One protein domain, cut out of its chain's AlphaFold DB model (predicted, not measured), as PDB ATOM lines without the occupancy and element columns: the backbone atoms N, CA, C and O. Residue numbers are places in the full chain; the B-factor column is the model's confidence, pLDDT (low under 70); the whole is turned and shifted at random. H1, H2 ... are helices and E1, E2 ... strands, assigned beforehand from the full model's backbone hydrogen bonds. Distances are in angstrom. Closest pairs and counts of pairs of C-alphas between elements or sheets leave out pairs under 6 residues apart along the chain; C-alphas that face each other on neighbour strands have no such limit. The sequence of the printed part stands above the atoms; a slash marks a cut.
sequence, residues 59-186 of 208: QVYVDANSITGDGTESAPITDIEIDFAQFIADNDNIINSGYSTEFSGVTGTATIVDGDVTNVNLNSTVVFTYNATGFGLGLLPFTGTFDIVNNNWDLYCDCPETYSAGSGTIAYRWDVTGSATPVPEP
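AT A GLANCE: This is residues 59 to 186 of the 208 residues of an uncharacterized protein of Deltaproteobacteria bacterium (UniProt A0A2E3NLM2). One long sheet of seven strands is curled lengthwise like part of a barrel, an open trough with E1 and E2 partly face to face with E4, E5, E6 and E7 across the hinge strand E3. The small helix H1 caps the turn from E4 to E5 at one end. The printed part has 128 residues, mostly strand, in the order E1 E2 E3 E4 H1 E5 E6 E7; the sheet's order is E1 to E7, antiparallel throughout. It is a loose rod, with a radius of gyration of the C-alphas of 18.0 A and spans of 62 by 27 by 21 A.

HOW THE PARTS SIT: E1, residues 59 to 62, is an edge strand and forms a hairpin with E2, residues 72 to 82, with N 61 and O 79 at 2.9 A. E2 pairs with E3, residues 100 to 113, at N 75 and O 110, 3.0 A. E3 and E4, residues 116 to 131, form a hairpin at 176 degrees, with N 109 and O 121 at 2.8 A; E1 to E4 are a meander, each strand the antiparallel neighbour of the one before. H1, residues 132 to 135, is only just not on the sheet, with 4 pairs of C-alphas within 10 A, and is too short for an O i to N i+4 pair. E4 pairs with E5, residues 139 to 149, at N 124 and O 146, 2.8 A. E5, E6, residues 152 to 165, and E7, residues 168 to 179, form a second meander, with N 145 and O 156 at 2.8 A and N 155 and O 176 at 2.7 A. E1 and E7 are apart.

IN THESE COORDINATES: E1 begins at C-alpha 59 (52.196, 4.767, 20.777). E4, the longest strand by residues, spans 38.8 A and bends by 77 degrees at residue 119. E6 spans 36.1 A, and E7 35.8 A, ending at C-alpha 179 (55.584, -2.202, 31.324).

THE WHOLE: The C-alphas of Asp 70 and Gly 166, the two farthest apart, are 62.4 A apart. The printed part has no cut. The link from E2 to E3 is long, residues 83 to 99. Confidence is under 70 in 36 residues, among them 84 to 98 and 160 to 172.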
ATOM      1  N   GLN A  59      51.011   4.538  21.592       84.06
ATOM      2  CA  GLN A  59      52.196   4.767  20.777       84.06
ATOM      3  C   GLN A  59      53.046   5.880  21.397       84.06
ATOM      4  O   GLN A  59      52.531   6.858  21.942       84.06
ATOM      5  N   VAL A  60      54.364   5.726  21.293       85.62
ATOM      6  CA  VAL A  60      55.349   6.750  21.655       85.62
ATOM      7  C   VAL A  60      56.043   7.180  20.372       85.62
ATOM      8  O   VAL A  60      56.593   6.342  19.659       85.62
ATOM      9  N   TYR A  61      56.030   8.477  20.083       88.94
ATOM     10  CA  TYR A  61      56.592   9.027  18.856       88.94
ATOM     11  C   TYR A  61      57.971   9.627  19.124       88.94
ATOM     12  O   TYR A  61      58.149  10.399  20.066       88.94
ATOM     13  N   VAL A  62      58.952   9.302  18.283       90.06
ATOM     14  CA  VAL A  62      60.342   9.756  18.428       90.06
ATOM     15  C   VAL A  62      60.794  10.569  17.218       90.06
ATOM     16  O   VAL A  62      60.398  10.288  16.086       90.06
ATOM     17  N   ASP A  63      61.675  11.547  17.435       89.81
ATOM     18  CA  ASP A  63      62.372  12.220  16.337       89.81
ATOM     19  C   ASP A  63      63.515  11.333  15.828       89.81
ATOM     20  O   ASP A  63      64.613  11.295  16.387       89.81
ATOM     21  N   ALA A  64      63.248  10.615  14.741       85.19
ATOM     22  CA  ALA A  64      64.211   9.719  14.116       85.19
ATOM     23  C   ALA A  64      65.124  10.402  13.078       85.19
ATOM     24  O   ALA A  64      65.880   9.714  12.393       85.19
ATOM     25  N   ASN A  65      65.093  11.735  12.924       86.69
ATOM     26  CA  ASN A  65      65.803  12.414  11.827       86.69
ATOM     27  C   ASN A  65      67.329  12.214  11.847       86.69
ATOM     28  O   ASN A  65      67.977  12.319  10.804       86.69
ATOM     29  N   SER A  66      67.912  11.955  13.020       81.12
ATOM     30  CA  SER A  66      69.348  11.711  13.198       81.12
ATOM     31  C   SER A  66      69.717  10.239  13.393       81.12
ATOM     32  O   SER A  66      70.882   9.960  13.663       81.12
ATOM     33  N   ILE A  67      68.751   9.322  13.300       88.44
ATOM     34  CA  ILE A  67      68.941   7.895  13.578       88.44
ATOM     35  C   ILE A  67      69.304   7.169  12.287       88.44
ATOM     36  O   ILE A  67      68.621   7.291  11.268       88.44
ATOM     37  N   THR A  68      70.397   6.419  12.328       88.50
ATOM     38  CA  THR A  68      70.907   5.639  11.196       88.50
ATOM     39  C   THR A  68      70.455   4.181  11.235       88.50
ATOM     40  O   THR A  68      70.409   3.535  10.186       88.50
ATOM     41  N   GLY A  69      70.076   3.686  12.415       86.62
ATOM     42  CA  GLY A  69      69.701   2.299  12.666       86.62
ATOM     43  C   GLY A  69      70.897   1.367  12.872       86.62
ATOM     44  O   GLY A  69      70.723   0.158  12.765       86.62
ATOM     45  N   ASP A  70      72.095   1.898  13.132       90.19
ATOM     46  CA  ASP A  70      73.320   1.114  13.348       90.19
ATOM     47  C   ASP A  70      74.010   1.525  14.655       90.19
ATOM     48  O   ASP A  70      74.204   2.713  14.938       90.19
ATOM     49  N   GLY A  71      74.403   0.538  15.460       92.00
ATOM     50  CA  GLY A  71      74.987   0.758  16.774       92.00
ATOM     51  C   GLY A  71      73.979   1.289  17.795       92.00
ATOM     52  O   GLY A  71      72.772   1.105  17.675       92.00
ATOM     53  N   THR A  72      74.485   1.915  18.860       95.50
ATOM     54  CA  THR A  72      73.651   2.500  19.920       95.50
ATOM     55  C   THR A  72      73.411   3.981  19.659       95.50
ATOM     56  O   THR A  72      74.346   4.783  19.688       95.50
ATOM     57  N   GLU A  73      72.149   4.347  19.473       94.56
ATOM     58  CA  GLU A  73      71.689   5.697  19.167       94.56
ATOM     59  C   GLU A  73      70.613   6.143  20.172       94.56
ATOM     60  O   GLU A  73      70.054   5.342  20.925       94.56
ATOM     61  N   SER A  74      70.320   7.444  20.207       94.38
ATOM     62  CA  SER A  74      69.234   7.982  21.026       94.38
ATOM     63  C   SER A  74      68.415   8.991  20.239       94.38
ATOM     64  O   SER A  74      68.976   9.851  19.560       94.38
ATOM     65  N   ALA A  75      67.093   8.873  20.350       92.12
ATOM     66  CA  ALA A  75      66.118   9.752  19.721       92.12
ATOM     67  C   ALA A  75      65.305  10.458  20.814       92.12
ATOM     68  O   ALA A  75      64.858   9.789  21.754       92.12
ATOM     69  N   PRO A  76      65.098  11.783  20.741       94.50
ATOM     70  CA  PRO A  76      64.201  12.451  21.669       94.50
ATOM     71  C   PRO A  76      62.757  12.027  21.383       94.50
ATOM     72  O   PRO A  76      62.364  11.842  20.229       94.50
ATOM     73  N   ILE A  77      61.968  11.877  22.444       93.19
ATOM     74  CA  ILE A  77      60.535  11.602  22.327       93.19
ATOM     75  C   ILE A  77      59.814  12.921  22.070       93.19
ATOM     76  O   ILE A  77      60.058  13.909  22.767       93.19
ATOM     77  N   THR A  78      58.952  12.942  21.060       92.50
ATOM     78  CA  THR A  78      58.238  14.144  20.621       92.50
ATOM     79  C   THR A  78      56.782  14.147  21.045       92.50
ATOM     80  O   THR A  78      56.222  15.225  21.228       92.50
ATOM     81  N   ASP A  79      56.167  12.969  21.159       92.31
ATOM     82  CA  ASP A  79      54.747  12.855  21.476       92.31
ATOM     83  C   ASP A  79      54.396  11.478  22.054       92.31
ATOM     84  O   ASP A  79      55.177  10.523  21.951       92.31
ATOM     85  N   ILE A  80      53.213  11.382  22.652       89.44
ATOM     86  CA  ILE A  80      52.646  10.146  23.181       89.44
ATOM     87  C   ILE A  80      51.130  10.134  23.004       89.44
ATOM     88  O   ILE A  80      50.436  11.105  23.293       89.44
ATOM     89  N   GLU A  81      50.616   8.989  22.578       86.75
ATOM     90  CA  GLU A  81      49.188   8.752  22.425       86.75
ATOM     91  C   GLU A  81      48.848   7.448  23.133       86.75
ATOM     92  O   GLU A  81      49.320   6.389  22.737       86.75
ATOM     93  N   ILE A  82      48.060   7.514  24.205       78.94
ATOM     94  CA  ILE A  82      47.583   6.332  24.927       78.94
ATOM     95  C   ILE A  82      46.075   6.420  25.045       78.94
ATOM     96  O   ILE A  82      45.526   7.438  25.481       78.94
ATOM     97  N   ASP A  83      45.426   5.320  24.691       74.38
ATOM     98  CA  ASP A  83      43.992   5.174  24.763       74.38
ATOM     99  C   ASP A  83      43.593   4.089  25.775       74.38
ATOM    100  O   ASP A  83      43.697   2.883  25.527       74.38
ATOM    101  N   PHE A  84      43.090   4.541  26.927       68.50
ATOM    102  CA  PHE A  84      42.634   3.660  27.994       68.50
ATOM    103  C   PHE A  84      41.184   3.166  27.838       68.50
ATOM    104  O   PHE A  84      40.767   2.353  28.663       68.50
ATOM    105  N   ALA A  85      40.436   3.557  26.788       69.06
ATOM    106  CA  ALA A  85      39.030   3.142  26.551       69.06
ATOM    107  C   ALA A  85      38.782   1.686  26.821       69.06
ATOM    108  O   ALA A  85      37.868   1.288  27.537       69.06
ATOM    109  N   GLN A  86      39.589   0.904  26.121       62.50
ATOM    110  CA  GLN A  86      39.389  -0.513  25.937       62.50
ATOM    111  C   GLN A  86      39.664  -1.279  27.226       62.50
ATOM    112  O   GLN A  86      39.262  -2.431  27.343       62.50
ATOM    113  N   PHE A  87      40.318  -0.629  28.186       61.91
ATOM    114  CA  PHE A  87      40.645  -1.202  29.473       61.91
ATOM    115  C   PHE A  87      39.737  -0.681  30.581       61.91
ATOM    116  O   PHE A  87      39.901  -1.102  31.712       61.91
ATOM    117  N   ILE A  88      38.769   0.192  30.310       61.72
ATOM    118  CA  ILE A  88      37.815   0.601  31.340       61.72
ATOM    119  C   ILE A  88      36.710  -0.463  31.439       61.72
ATOM    120  O   ILE A  88      35.973  -0.698  30.483       61.72
ATOM    121  N   ALA A  89      36.615  -1.123  32.597       50.25
ATOM    122  CA  ALA A  89      35.725  -2.251  32.884       50.25
ATOM    123  C   ALA A  89      34.229  -1.912  32.734       50.25
ATOM    124  O   ALA A  89      33.436  -2.789  32.413       50.25
ATOM    125  N   ASP A  90      33.865  -0.637  32.888       49.19
ATOM    126  CA  ASP A  90      32.496  -0.116  32.775       49.19
ATOM    127  C   ASP A  90      32.193   0.463  31.373       49.19
ATOM    128  O   ASP A  90      31.415   1.409  31.217       49.19
ATOM    129  N   ASN A  91      32.784  -0.104  30.311       47.31
ATOM    130  CA  ASN A  91      32.463   0.227  28.909       47.31
ATOM    131  C   ASN A  91      31.094  -0.341  28.464       47.31
ATOM    132  O   ASN A  91      30.889  -0.788  27.330       47.31
ATOM    133  N   ASP A  92      30.132  -0.343  29.380       41.41
ATOM    134  CA  ASP A  92      28.766  -0.746  29.130       41.41
ATOM    135  C   ASP A  92      28.063   0.390  28.382       41.41
ATOM    136  O   ASP A  92      27.987   1.530  28.843       41.41
ATOM    137  N   ASN A  93      27.473   0.067  27.226       39.91
ATOM    138  CA  ASN A  93      26.746   0.989  26.339       39.91
ATOM    139  C   ASN A  93      25.651   1.857  27.015       39.91
ATOM    140  O   ASN A  93      25.072   2.725  26.363       39.91
ATOM    141  N   ILE A  94      25.336   1.619  28.292       37.72
ATOM    142  CA  ILE A  94      24.350   2.349  29.100       37.72
ATOM    143  C   ILE A  94      24.948   3.628  29.718       37.72
ATOM    144  O   ILE A  94      24.224   4.612  29.865       37.72
ATOM    145  N   ILE A  95      26.250   3.644  30.027       42.28
ATOM    146  CA  ILE A  95      26.966   4.786  30.630       42.28
ATOM    147  C   ILE A  95      28.108   5.254  29.716       42.28
ATOM    148  O   ILE A  95      29.039   5.887  30.198       42.28
ATOM    149  N   ASN A  96      28.034   4.951  28.409       43.16
ATOM    150  CA  ASN A  96      29.031   5.242  27.365       43.16
ATOM    151  C   ASN A  96      29.339   6.742  27.242       43.16
ATOM    152  O   ASN A  96      28.881   7.462  26.351       43.16
ATOM    153  N   SER A  97      30.101   7.213  28.208       53.09
ATOM    154  CA  SER A  97      30.485   8.585  28.389       53.09
ATOM    155  C   SER A  97      31.976   8.570  28.148       53.09
ATOM    156  O   SER A  97      32.742   8.223  29.043       53.09
ATOM    157  N   GLY A  98      32.362   8.831  26.899       61.97
ATOM    158  CA  GLY A  98      33.753   8.738  26.469       61.97
ATOM    159  C   GLY A  98      34.681   9.430  27.464       61.97
ATOM    160  O   GLY A  98      34.419  10.558  27.887       61.97
ATOM    161  N   TYR A  99      35.726   8.718  27.864       70.94
ATOM    162  CA  TYR A  99      36.892   9.328  28.478       70.94
ATOM    163  C   TYR A  99      37.711   9.935  27.331       70.94
ATOM    164  O   TYR A  99      37.711   9.432  26.204       70.94
ATOM    165  N   SER A 100      38.379  11.046  27.597       80.56
ATOM    166  CA  SER A 100      39.405  11.566  26.697       80.56
ATOM    167  C   SER A 100      40.702  11.728  27.460       80.56
ATOM    168  O   SER A 100      40.690  12.177  28.607       80.56
ATOM    169  N   THR A 101      41.801  11.408  26.797       83.31
ATOM    170  CA  THR A 101      43.151  11.571  27.324       83.31
ATOM    171  C   THR A 101      43.858  12.649  26.528       83.31
ATOM    172  O   THR A 101      43.868  12.601  25.300       83.31
ATOM    173  N   GLU A 102      44.469  13.601  27.217       90.56
ATOM    174  CA  GLU A 102      45.362  14.577  26.604       90.56
ATOM    175  C   GLU A 102      46.709  14.542  27.321       90.56
ATOM    176  O   GLU A 102      46.769  14.653  28.548       90.56
ATOM    177  N   PHE A 103      47.787  14.393  26.553       92.06
ATOM    178  CA  PHE A 103      49.151  14.494  27.055       92.06
ATOM    179  C   PHE A 103      49.753  15.842  26.677       92.06
ATOM    180  O   PHE A 103      49.520  16.379  25.597       92.06
ATOM    181  N   SER A 104      50.549  16.403  27.579       94.94
ATOM    182  CA  SER A 104      51.256  17.658  27.349       94.94
ATOM    183  C   SER A 104      52.610  17.658  28.049       94.94
ATOM    184  O   SER A 104      52.872  16.855  28.946       94.94
ATOM    185  N   GLY A 105      53.502  18.553  27.616       95.00
ATOM    186  CA  GLY A 105      54.841  18.658  28.198       95.00
ATOM    187  C   GLY A 105      55.668  17.380  28.048       95.00
ATOM    188  O   GLY A 105      56.491  17.097  28.912       95.00
ATOM    189  N   VAL A 106      55.431  16.608  26.983       96.00
ATOM    190  CA  VAL A 106      56.136  15.352  26.716       96.00
ATOM    191  C   VAL A 106      57.631  15.626  26.586       96.00
ATOM    192  O   VAL A 106      58.067  16.420  25.752       96.00
ATOM    193  N   THR A 107      58.420  14.967  27.428       96.06
ATOM    194  CA  THR A 107      59.880  15.001  27.377       96.06
ATOM    195  C   THR A 107      60.426  13.605  27.608       96.06
ATOM    196  O   THR A 107      59.865  12.828  28.375       96.06
ATOM    197  N   GLY A 108      61.526  13.260  26.947       95.12
ATOM    198  CA  GLY A 108      62.116  11.944  27.120       95.12
ATOM    199  C   GLY A 108      63.065  11.554  26.005       95.12
ATOM    200  O   GLY A 108      63.294  12.310  25.057       95.12
ATOM    201  N   THR A 109      63.617  10.356  26.132       95.56
ATOM    202  CA  THR A 109      64.519   9.760  25.152       95.56
ATOM    203  C   THR A 109      64.223   8.278  24.976       95.56
ATOM    204  O   THR A 109      63.987   7.540  25.937       95.56
ATOM    205  N   ALA A 110      64.288   7.831  23.727       92.38
ATOM    206  CA  ALA A 110      64.399   6.428  23.381       92.38
ATOM    207  C   ALA A 110      65.874   6.079  23.138       92.38
ATOM    208  O   ALA A 110      66.647   6.892  22.620       92.38
ATOM    209  N   THR A 111      66.270   4.871  23.528       93.19
ATOM    210  CA  THR A 111      67.559   4.263  23.179       93.19
ATOM    211  C   THR A 111      67.312   3.208  22.120       93.19
ATOM    212  O   THR A 111      66.477   2.320  22.310       93.19
ATOM    213  N   ILE A 112      68.049   3.304  21.023       90.50
ATOM    214  CA  ILE A 112      67.934   2.431  19.860       90.50
ATOM    215  C   ILE A 112      69.251   1.668  19.730       90.50
ATOM    216  O   ILE A 112      70.316   2.271  19.843       90.50
ATOM    217  N   VAL A 113      69.198   0.351  19.546       92.44
ATOM    218  CA  VAL A 113      70.373  -0.496  19.309       92.44
ATOM    219  C   VAL A 113      70.134  -1.277  18.030       92.44
ATOM    220  O   VAL A 113      69.199  -2.067  17.969       92.44
ATOM    221  N   ASP A 114      70.960  -1.029  17.016       88.62
ATOM    222  CA  ASP A 114      70.891  -1.695  15.709       88.62
ATOM    223  C   ASP A 114      69.485  -1.622  15.071       88.62
ATOM    224  O   ASP A 114      68.998  -2.569  14.456       88.62
ATOM    225  N   GLY A 115      68.817  -0.475  15.249       83.75
ATOM    226  CA  GLY A 115      67.472  -0.200  14.735       83.75
ATOM    227  C   GLY A 115      66.322  -0.586  15.671       83.75
ATOM    228  O   GLY A 115      65.202  -0.130  15.448       83.75
ATOM    229  N   ASP A 116      66.585  -1.334  16.744       84.69
ATOM    230  CA  ASP A 116      65.565  -1.746  17.710       84.69
ATOM    231  C   ASP A 116      65.507  -0.800  18.913       84.69
ATOM    232  O   ASP A 116      66.523  -0.478  19.533       84.69
ATOM    233  N   VAL A 117      64.303  -0.379  19.305       85.75
ATOM    234  CA  VAL A 117      64.107   0.362  20.558       85.75
ATOM    235  C   VAL A 117      64.340  -0.590  21.732       85.75
ATOM    236  O   VAL A 117      63.656  -1.599  21.879       85.75
ATOM    237  N   THR A 118      65.302  -0.264  22.590       88.69
ATOM    238  CA  THR A 118      65.685  -1.092  23.749       88.69
ATOM    239  C   THR A 118      65.298  -0.462  25.080       88.69
ATOM    240  O   THR A 118      65.091  -1.170  26.067       88.69
ATOM    241  N   ASN A 119      65.191   0.865  25.119       90.62
ATOM    242  CA  ASN A 119      64.826   1.594  26.322       90.62
ATOM    243  C   ASN A 119      64.021   2.846  25.988       90.62
ATOM    244  O   ASN A 119      64.356   3.557  25.043       90.62
ATOM    245  N   VAL A 120      63.029   3.151  26.813       90.06
ATOM    246  CA  VAL A 120      62.236   4.376  26.759       90.06
ATOM    247  C   VAL A 120      62.240   5.001  28.147       90.06
ATOM    248  O   VAL A 120      61.929   4.338  29.138       90.06
ATOM    249  N   ASN A 121      62.600   6.284  28.209       93.50
ATOM    250  CA  ASN A 121      62.388   7.114  29.386       93.50
ATOM    251  C   ASN A 121      61.588   8.344  28.980       93.50
ATOM    252  O   ASN A 121      61.988   9.049  28.055       93.50
ATOM    253  N   LEU A 122      60.482   8.599  29.664       94.12
ATOM    254  CA  LEU A 122      59.539   9.657  29.338       94.12
ATOM    255  C   LEU A 122      58.930  10.231  30.613       94.12
ATOM    256  O   LEU A 122      58.689   9.503  31.565       94.12
ATOM    257  N   ASN A 123      58.653  11.525  30.594       95.69
ATOM    258  CA  ASN A 123      57.773  12.198  31.532       95.69
ATOM    259  C   ASN A 123      56.794  13.060  30.729       95.69
ATOM    260  O   ASN A 123      57.188  13.760  29.786       95.69
ATOM    261  N   SER A 124      55.522  13.015  31.101       95.88
ATOM    262  CA  SER A 124      54.492  13.893  30.563       95.88
ATOM    263  C   SER A 124      53.463  14.250  31.631       95.88
ATOM    264  O   SER A 124      53.277  13.561  32.637       95.88
ATOM    265  N   THR A 125      52.786  15.373  31.412       95.19
ATOM    266  CA  THR A 125      51.551  15.697  32.126       95.19
ATOM    267  C   THR A 125      50.387  15.089  31.365       95.19
ATOM    268  O   THR A 125      50.348  15.156  30.136       95.19
ATOM    269  N   VAL A 126      49.422  14.543  32.092       90.00
ATOM    270  CA  VAL A 126      48.224  13.931  31.522       90.00
ATOM    271  C   VAL A 126      46.973  14.555  32.127       90.00
ATOM    272  O   VAL A 126      46.909  14.849  33.326       90.00
ATOM    273  N   VAL A 127      45.974  14.764  31.277       90.38
ATOM    274  CA  VAL A 127      44.619  15.131  31.675       90.38
ATOM    275  C   VAL A 127      43.664  14.063  31.163       90.38
ATOM    276  O   VAL A 127      43.491  13.910  29.954       90.38
ATOM    277  N   PHE A 128      43.014  13.346  32.080       80.31
ATOM    278  CA  PHE A 128      41.854  12.525  31.741       80.31
ATOM    279  C   PHE A 128      40.586  13.316  31.980       80.31
ATOM    280  O   PHE A 128      40.407  13.904  33.040       80.31
ATOM    281  N   THR A 129      39.673  13.298  31.023       83.94
ATOM    282  CA  THR A 129      38.338  13.860  31.216       83.94
ATOM    283  C   THR A 129      37.333  12.731  31.192       83.94
ATOM    284  O   THR A 129      37.140  12.109  30.152       83.94
ATOM    285  N   TYR A 130      36.689  12.470  32.327       75.88
ATOM    286  CA  TYR A 130      35.583  11.523  32.417       75.88
ATOM    287  C   TYR A 130      34.258  12.259  32.242       75.88
ATOM    288  O   TYR A 130      34.006  13.278  32.887       75.88
ATOM    289  N   ASN A 131      33.378  11.751  31.390       76.44
ATOM    290  CA  ASN A 131      32.067  12.352  31.200       76.44
ATOM    291  C   ASN A 131      31.047  11.769  32.195       76.44
ATOM    292  O   ASN A 131      30.314  10.840  31.903       76.44
ATOM    293  N   ALA A 132      30.917  12.357  33.377       71.62
ATOM    294  CA  ALA A 132      29.930  11.953  34.379       71.62
ATOM    295  C   ALA A 132      28.542  12.608  34.178       71.62
ATOM    296  O   ALA A 132      27.756  12.731  35.125       71.62
ATOM    297  N   THR A 133      28.194  13.045  32.961       74.06
ATOM    298  CA  THR A 133      26.894  13.694  32.686       74.06
ATOM    299  C   THR A 133      25.713  12.765  32.975       74.06
ATOM    300  O   THR A 133      24.679  13.238  33.445       74.06
ATOM    301  N   GLY A 134      25.874  11.448  32.790       64.69
ATOM    302  CA  GLY A 134      24.861  10.447  33.163       64.69
ATOM    303  C   GLY A 134      24.486  10.467  34.652       64.69
ATOM    304  O   GLY A 134      23.373  10.093  35.012       64.69
ATOM    305  N   PHE A 135      25.374  10.992  35.500       65.12
ATOM    306  CA  PHE A 135      25.175  11.175  36.940       65.12
ATOM    307  C   PHE A 135      24.835  12.626  37.323       65.12
ATOM    308  O   PHE A 135      24.731  12.948  38.504       65.12
ATOM    309  N   GLY A 136      24.671  13.522  36.342       71.38
ATOM    310  CA  GLY A 136      24.413  14.946  36.570       71.38
ATOM    311  C   GLY A 136      25.634  15.758  37.017       71.38
ATOM    312  O   GLY A 136      25.463  16.899  37.440       71.38
ATOM    313  N   LEU A 137      26.845  15.197  36.920       72.44
ATOM    314  CA  LEU A 137      28.088  15.837  37.374       72.44
ATOM    315  C   LEU A 137      28.864  16.543  36.247       72.44
ATOM    316  O   LEU A 137      29.736  17.358  36.519       72.44
ATOM    317  N   GLY A 138      28.518  16.288  34.982       80.94
ATOM    318  CA  GLY A 138      29.176  16.905  33.826       80.94
ATOM    319  C   GLY A 138      30.533  16.276  33.498       80.94
ATOM    320  O   GLY A 138      30.741  15.092  33.742       80.94
ATOM    321  N   LEU A 139      31.438  17.049  32.893       84.25
ATOM    322  CA  LEU A 139      32.798  16.601  32.576       84.25
ATOM    323  C   LEU A 139      33.708  16.785  33.791       84.25
ATOM    324  O   LEU A 139      33.814  17.894  34.311       84.25
ATOM    325  N   LEU A 140      34.376  15.713  34.203       78.12
ATOM    326  CA  LEU A 140      35.259  15.681  35.360       78.12
ATOM    327  C   LEU A 140      36.712  15.549  34.889       78.12
ATOM    328  O   LEU A 140      37.075  14.489  34.368       78.12
ATOM    329  N   PRO A 141      37.541  16.597  35.030       86.31
ATOM    330  CA  PRO A 141      38.954  16.521  34.705       86.31
ATOM    331  C   PRO A 141      39.750  15.910  35.863       86.31
ATOM    332  O   PRO A 141      39.572  16.250  37.034       86.31
ATOM    333  N   PHE A 142      40.681  15.044  35.504       81.44
ATOM    334  CA  PHE A 142      41.684  14.442  36.362       81.44
ATOM    335  C   PHE A 142      43.035  14.832  35.800       81.44
ATOM    336  O   PHE A 142      43.275  14.659  34.607       81.44
ATOM    337  N   THR A 143      43.916  15.361  36.633       89.75
ATOM    338  CA  THR A 143      45.239  15.799  36.188       89.75
ATOM    339  C   THR A 143      46.304  15.046  36.954       89.75
ATOM    340  O   THR A 143      46.167  14.807  38.156       89.75
ATOM    341  N   GLY A 144      47.386  14.707  36.269       89.38
ATOM    342  CA  GLY A 144      48.579  14.207  36.923       89.38
ATOM    343  C   GLY A 144      49.694  13.908  35.937       89.38
ATOM    344  O   GLY A 144      49.928  14.701  35.021       89.38
ATOM    345  N   THR A 145      50.419  12.821  36.162       92.06
ATOM    346  CA  THR A 145      51.650  12.498  35.440       92.06
ATOM    347  C   THR A 145      51.581  11.120  34.810       92.06
ATOM    348  O   THR A 145      50.945  10.201  35.328       92.06
ATOM    349  N   PHE A 146      52.246  11.003  33.667       88.56
ATOM    350  CA  PHE A 146      52.562   9.729  33.056       88.56
ATOM    351  C   PHE A 146      54.069   9.660  32.850       88.56
ATOM    352  O   PHE A 146      54.679  10.543  32.241       88.56
ATOM    353  N   ASP A 147      54.663   8.608  33.384       91.19
ATOM    354  CA  ASP A 147      56.099   8.413  33.436       91.19
ATOM    355  C   ASP A 147      56.445   7.065  32.822       91.19
ATOM    356  O   ASP A 147      55.740   6.086  33.031       91.19
ATOM    357  N   ILE A 148      57.548   7.002  32.078       89.62
ATOM    358  CA  ILE A 148      58.202   5.752  31.694       89.62
ATOM    359  C   ILE A 148      59.644   5.825  32.185       89.62
ATOM    360  O   ILE A 148      60.377   6.745  31.825       89.62
ATOM    361  N   VAL A 149      60.074   4.855  32.984       91.19
ATOM    362  CA  VAL A 149      61.449   4.712  33.465       91.19
ATOM    363  C   VAL A 149      61.912   3.284  33.233       91.19
ATOM    364  O   VAL A 149      61.390   2.329  33.815       91.19
ATOM    365  N   ASN A 150      62.944   3.128  32.408       88.38
ATOM    366  CA  ASN A 150      63.476   1.819  32.031       88.38
ATOM    367  C   ASN A 150      62.393   0.860  31.519       88.38
ATOM    368  O   ASN A 150      62.312  -0.283  31.973       88.38
ATOM    369  N   ASN A 151      61.541   1.350  30.615       82.12
ATOM    370  CA  ASN A 151      60.383   0.638  30.071       82.12
ATOM    371  C   ASN A 151      59.274   0.290  31.080       82.12
ATOM    372  O   ASN A 151      58.281  -0.300  30.676       82.12
ATOM    373  N   ASN A 152      59.381   0.643  32.360       82.62
ATOM    374  CA  ASN A 152      58.247   0.550  33.282       82.62
ATOM    375  C   ASN A 152      57.503   1.868  33.241       82.62
ATOM    376  O   ASN A 152      58.152   2.910  33.247       82.62
ATOM    377  N   TRP A 153      56.183   1.829  33.164       83.81
ATOM    378  CA  TRP A 153      55.377   3.033  33.119       83.81
ATOM    379  C   TRP A 153      54.474   3.144  34.333       83.81
ATOM    380  O   TRP A 153      53.960   2.138  34.819       83.81
ATOM    381  N   ASP A 154      54.265   4.378  34.767       82.44
ATOM    382  CA  ASP A 154      53.400   4.748  35.876       82.44
ATOM    383  C   ASP A 154      52.473   5.874  35.411       82.44
ATOM    384  O   ASP A 154      52.885   6.818  34.735       82.44
ATOM    385  N   LEU A 155      51.203   5.767  35.771       78.88
ATOM    386  CA  LEU A 155      50.162   6.739  35.507       78.88
ATOM    387  C   LEU A 155      49.523   7.121  36.832       78.88
ATOM    388  O   LEU A 155      48.915   6.282  37.496       78.88
ATOM    389  N   TYR A 156      49.580   8.401  37.165       82.06
ATOM    390  CA  TYR A 156      48.899   8.937  38.331       82.06
ATOM    391  C   TYR A 156      48.041  10.127  37.932       82.06
ATOM    392  O   TYR A 156      48.573  11.103  37.412       82.06
ATOM    393  N   CYS A 157      46.742  10.095  38.231       78.31
ATOM    394  CA  CYS A 157      45.840  11.232  38.048       78.31
ATOM    395  C   CYS A 157      44.910  11.402  39.248       78.31
ATOM    396  O   CYS A 157      44.287  10.447  39.711       78.31
ATOM    397  N   ASP A 158      44.750  12.640  39.707       77.94
ATOM    398  CA  ASP A 158      43.845  12.985  40.808       77.94
ATOM    399  C   ASP A 158      42.743  13.921  40.302       77.94
ATOM    400  O   ASP A 158      42.997  14.822  39.490       77.94
ATOM    401  N   CYS A 159      41.515  13.712  40.778       72.62
ATOM    402  CA  CYS A 159      40.465  14.706  40.618       72.62
ATOM    403  C   CYS A 159      40.643  15.758  41.719       72.62
ATOM    404  O   CYS A 159      40.596  15.418  42.903       72.62
ATOM    405  N   PRO A 160      40.821  17.045  41.377       68.75
ATOM    406  CA  PRO A 160      40.978  18.086  42.390       68.75
ATOM    407  C   PRO A 160      39.699  18.300  43.211       68.75
ATOM    408  O   PRO A 160      39.746  18.890  44.292       68.75
ATOM    409  N   GLU A 161      38.553  17.851  42.698       68.00
ATOM    410  CA  GLU A 161      37.263  17.983  43.352       68.00
ATOM    411  C   GLU A 161      36.941  16.755  44.195       68.00
ATOM    412  O   GLU A 161      37.093  15.604  43.789       68.00
ATOM    413  N   THR A 162      36.422  17.027  45.385       67.19
ATOM    414  CA  THR A 162      35.836  16.004  46.234       67.19
ATOM    415  C   THR A 162      34.320  16.132  46.203       67.19
ATOM    416  O   THR A 162      33.787  17.225  46.417       67.19
ATOM    417  N   TYR A 163      33.614  15.027  45.998       61.78
ATOM    418  CA  TYR A 163      32.162  15.014  45.856       61.78
ATOM    419  C   TYR A 163      31.495  14.619  47.169       61.78
ATOM    420  O   TYR A 163      31.825  13.602  47.775       61.78
ATOM    421  N   SER A 164      30.532  15.421  47.616       56.62
ATOM    422  CA  SER A 164      29.715  15.083  48.782       56.62
ATOM    423  C   SER A 164      28.668  14.040  48.398       56.62
ATOM    424  O   SER A 164      27.726  14.332  47.664       56.62
ATOM    425  N   ALA A 165      28.808  12.837  48.936       56.38
ATOM    426  CA  ALA A 165      27.788  11.804  48.943       56.38
ATOM    427  C   ALA A 165      27.017  11.831  50.272       56.38
ATOM    428  O   ALA A 165      27.501  12.327  51.290       56.38
ATOM    429  N   GLY A 166      25.811  11.253  50.296       44.81
ATOM    430  CA  GLY A 166      24.998  11.149  51.520       44.81
ATOM    431  C   GLY A 166      25.682  10.406  52.682       44.81
ATOM    432  O   GLY A 166      25.200  10.470  53.809       44.81
ATOM    433  N   SER A 167      26.800   9.729  52.410       51.44
ATOM    434  CA  SER A 167      27.630   8.962  53.343       51.44
ATOM    435  C   SER A 167      28.998   9.591  53.652       51.44
ATOM    436  O   SER A 167      29.720   9.041  54.478       51.44
ATOM    437  N   GLY A 168      29.380  10.715  53.031       54.94
ATOM    438  CA  GLY A 168      30.703  11.319  53.220       54.94
ATOM    439  C   GLY A 168      31.249  12.005  51.970       54.94
ATOM    440  O   GLY A 168      30.516  12.288  51.028       54.94
ATOM    441  N   THR A 169      32.546  12.288  51.966       53.81
ATOM    442  CA  THR A 169      33.239  12.929  50.845       53.81
ATOM    443  C   THR A 169      34.003  11.878  50.044       53.81
ATOM    444  O   THR A 169      34.807  11.146  50.612       53.81
ATOM    445  N   ILE A 170      33.757  11.808  48.738       54.12
ATOM    446  CA  ILE A 170      34.400  10.880  47.803       54.12
ATOM    447  C   ILE A 170      35.443  11.647  46.988       54.12
ATOM    448  O   ILE A 170      35.181  12.765  46.542       54.12
ATOM    449  N   ALA A 171      36.609  11.044  46.778       61.69
ATOM    450  CA  ALA A 171      37.620  11.514  45.836       61.69
ATOM    451  C   ALA A 171      37.876  10.421  44.797       61.69
ATOM    452  O   ALA A 171      37.916   9.240  45.144       61.69
ATOM    453  N   TYR A 172      38.057  10.817  43.542       63.31
ATOM    454  CA  TYR A 172      38.351   9.894  42.453       63.31
ATOM    455  C   TYR A 172      39.818  10.032  42.047       63.31
ATOM    456  O   TYR A 172      40.291  11.140  41.789       63.31
ATOM    457  N   ARG A 173      40.527   8.902  41.988       70.19
ATOM    458  CA  ARG A 173      41.960   8.821  41.682       70.19
ATOM    459  C   ARG A 173      42.251   7.660  40.752       70.19
ATOM    460  O   ARG A 173      41.573   6.639  40.816       70.19
ATOM    461  N   TRP A 174      43.293   7.828  39.954       68.69
ATOM    462  CA  TRP A 174      43.843   6.828  39.053       68.69
ATOM    463  C   TRP A 174      45.317   6.640  39.406       68.69
ATOM    464  O   TRP A 174      46.055   7.619  39.467       68.69
ATOM    465  N   ASP A 175      45.713   5.402  39.671       72.62
ATOM    466  CA  ASP A 175      47.078   4.989  40.015       72.62
ATOM    467  C   ASP A 175      47.293   3.639  39.319       72.62
ATOM    468  O   ASP A 175      46.735   2.625  39.740       72.62
ATOM    469  N   VAL A 176      47.950   3.655  38.157       71.94
ATOM    470  CA  VAL A 176      48.100   2.485  37.280       71.94
ATOM    471  C   VAL A 176      49.557   2.355  36.881       71.94
ATOM    472  O   VAL A 176      50.181   3.328  36.479       71.94
ATOM    473  N   THR A 177      50.089   1.142  36.938       73.81
ATOM    474  CA  THR A 177      51.482   0.856  36.587       73.81
ATOM    475  C   THR A 177      51.552  -0.295  35.594       73.81
ATOM    476  O   THR A 177      50.728  -1.212  35.659       73.81
ATOM    477  N   GLY A 178      52.576  -0.323  34.749       74.06
ATOM    478  CA  GLY A 178      52.818  -1.441  33.844       74.06
ATOM    479  C   GLY A 178      54.197  -1.410  33.199       74.06
ATOM    480  O   GLY A 178      55.121  -0.749  33.667       74.06
ATOM    481  N   SER A 179      54.349  -2.159  32.108       75.12
ATOM    482  CA  SER A 179      55.584  -2.202  31.324       75.12
ATOM    483  C   SER A 179      55.312  -1.964  29.845       75.12
ATOM    484  O   SER A 179      54.389  -2.539  29.275       75.12
ATOM    485  N   ALA A 180      56.142  -1.147  29.210       72.94
ATOM    486  CA  ALA A 180      56.210  -0.982  27.772       72.94
ATOM    487  C   ALA A 180      57.119  -2.077  27.204       72.94
ATOM    488  O   ALA A 180      58.295  -2.164  27.551       72.94
ATOM    489  N   THR A 181      56.594  -2.914  26.315       73.00
ATOM    490  CA  THR A 181      57.439  -3.808  25.516       73.00
ATOM    491  C   THR A 181      57.640  -3.157  24.155       73.00
ATOM    492  O   THR A 181      56.653  -2.995  23.433       73.00
ATOM    493  N   PRO A 182      58.870  -2.761  23.787       67.88
ATOM    494  CA  PRO A 182      59.132  -2.242  22.456       67.88
ATOM    495  C   PRO A 182      58.734  -3.275  21.403       67.88
ATOM    496  O   PRO A 182      59.143  -4.437  21.468       67.88
ATOM    497  N   VAL A 183      57.922  -2.858  20.437       66.00
ATOM    498  CA  VAL A 183      57.583  -3.682  19.278       66.00
ATOM    499  C   VAL A 183      58.496  -3.243  18.136       66.00
ATOM    500  O   VAL A 183      58.546  -2.044  17.863       66.00
ATOM    501  N   PRO A 184      59.226  -4.162  17.475       57.78
ATOM    502  CA  PRO A 184      60.074  -3.803  16.346       57.78
ATOM    503  C   PRO A 184      59.271  -3.076  15.266       57.78
ATOM    504  O   PRO A 184      58.220  -3.562  14.834       57.78
ATOM    505  N   GLU A 185      59.778  -1.929  14.819       55.19
ATOM    506  CA  GLU A 185      59.202  -1.209  13.688       55.19
ATOM    507  C   GLU A 185      59.239  -2.110  12.440       55.19
ATOM    508  O   GLU A 185      60.241  -2.794  12.187       55.19
ATOM    509  N   PRO A 186      58.179  -2.143  11.612       47.25
ATOM    510  CA  PRO A 186      58.246  -2.833  10.337       47.25
ATOM    511  C   PRO A 186      59.363  -2.211   9.493       47.25
ATOM    512  O   PRO A 186      59.302  -1.051   9.091       47.25
TER     513      PRO A 186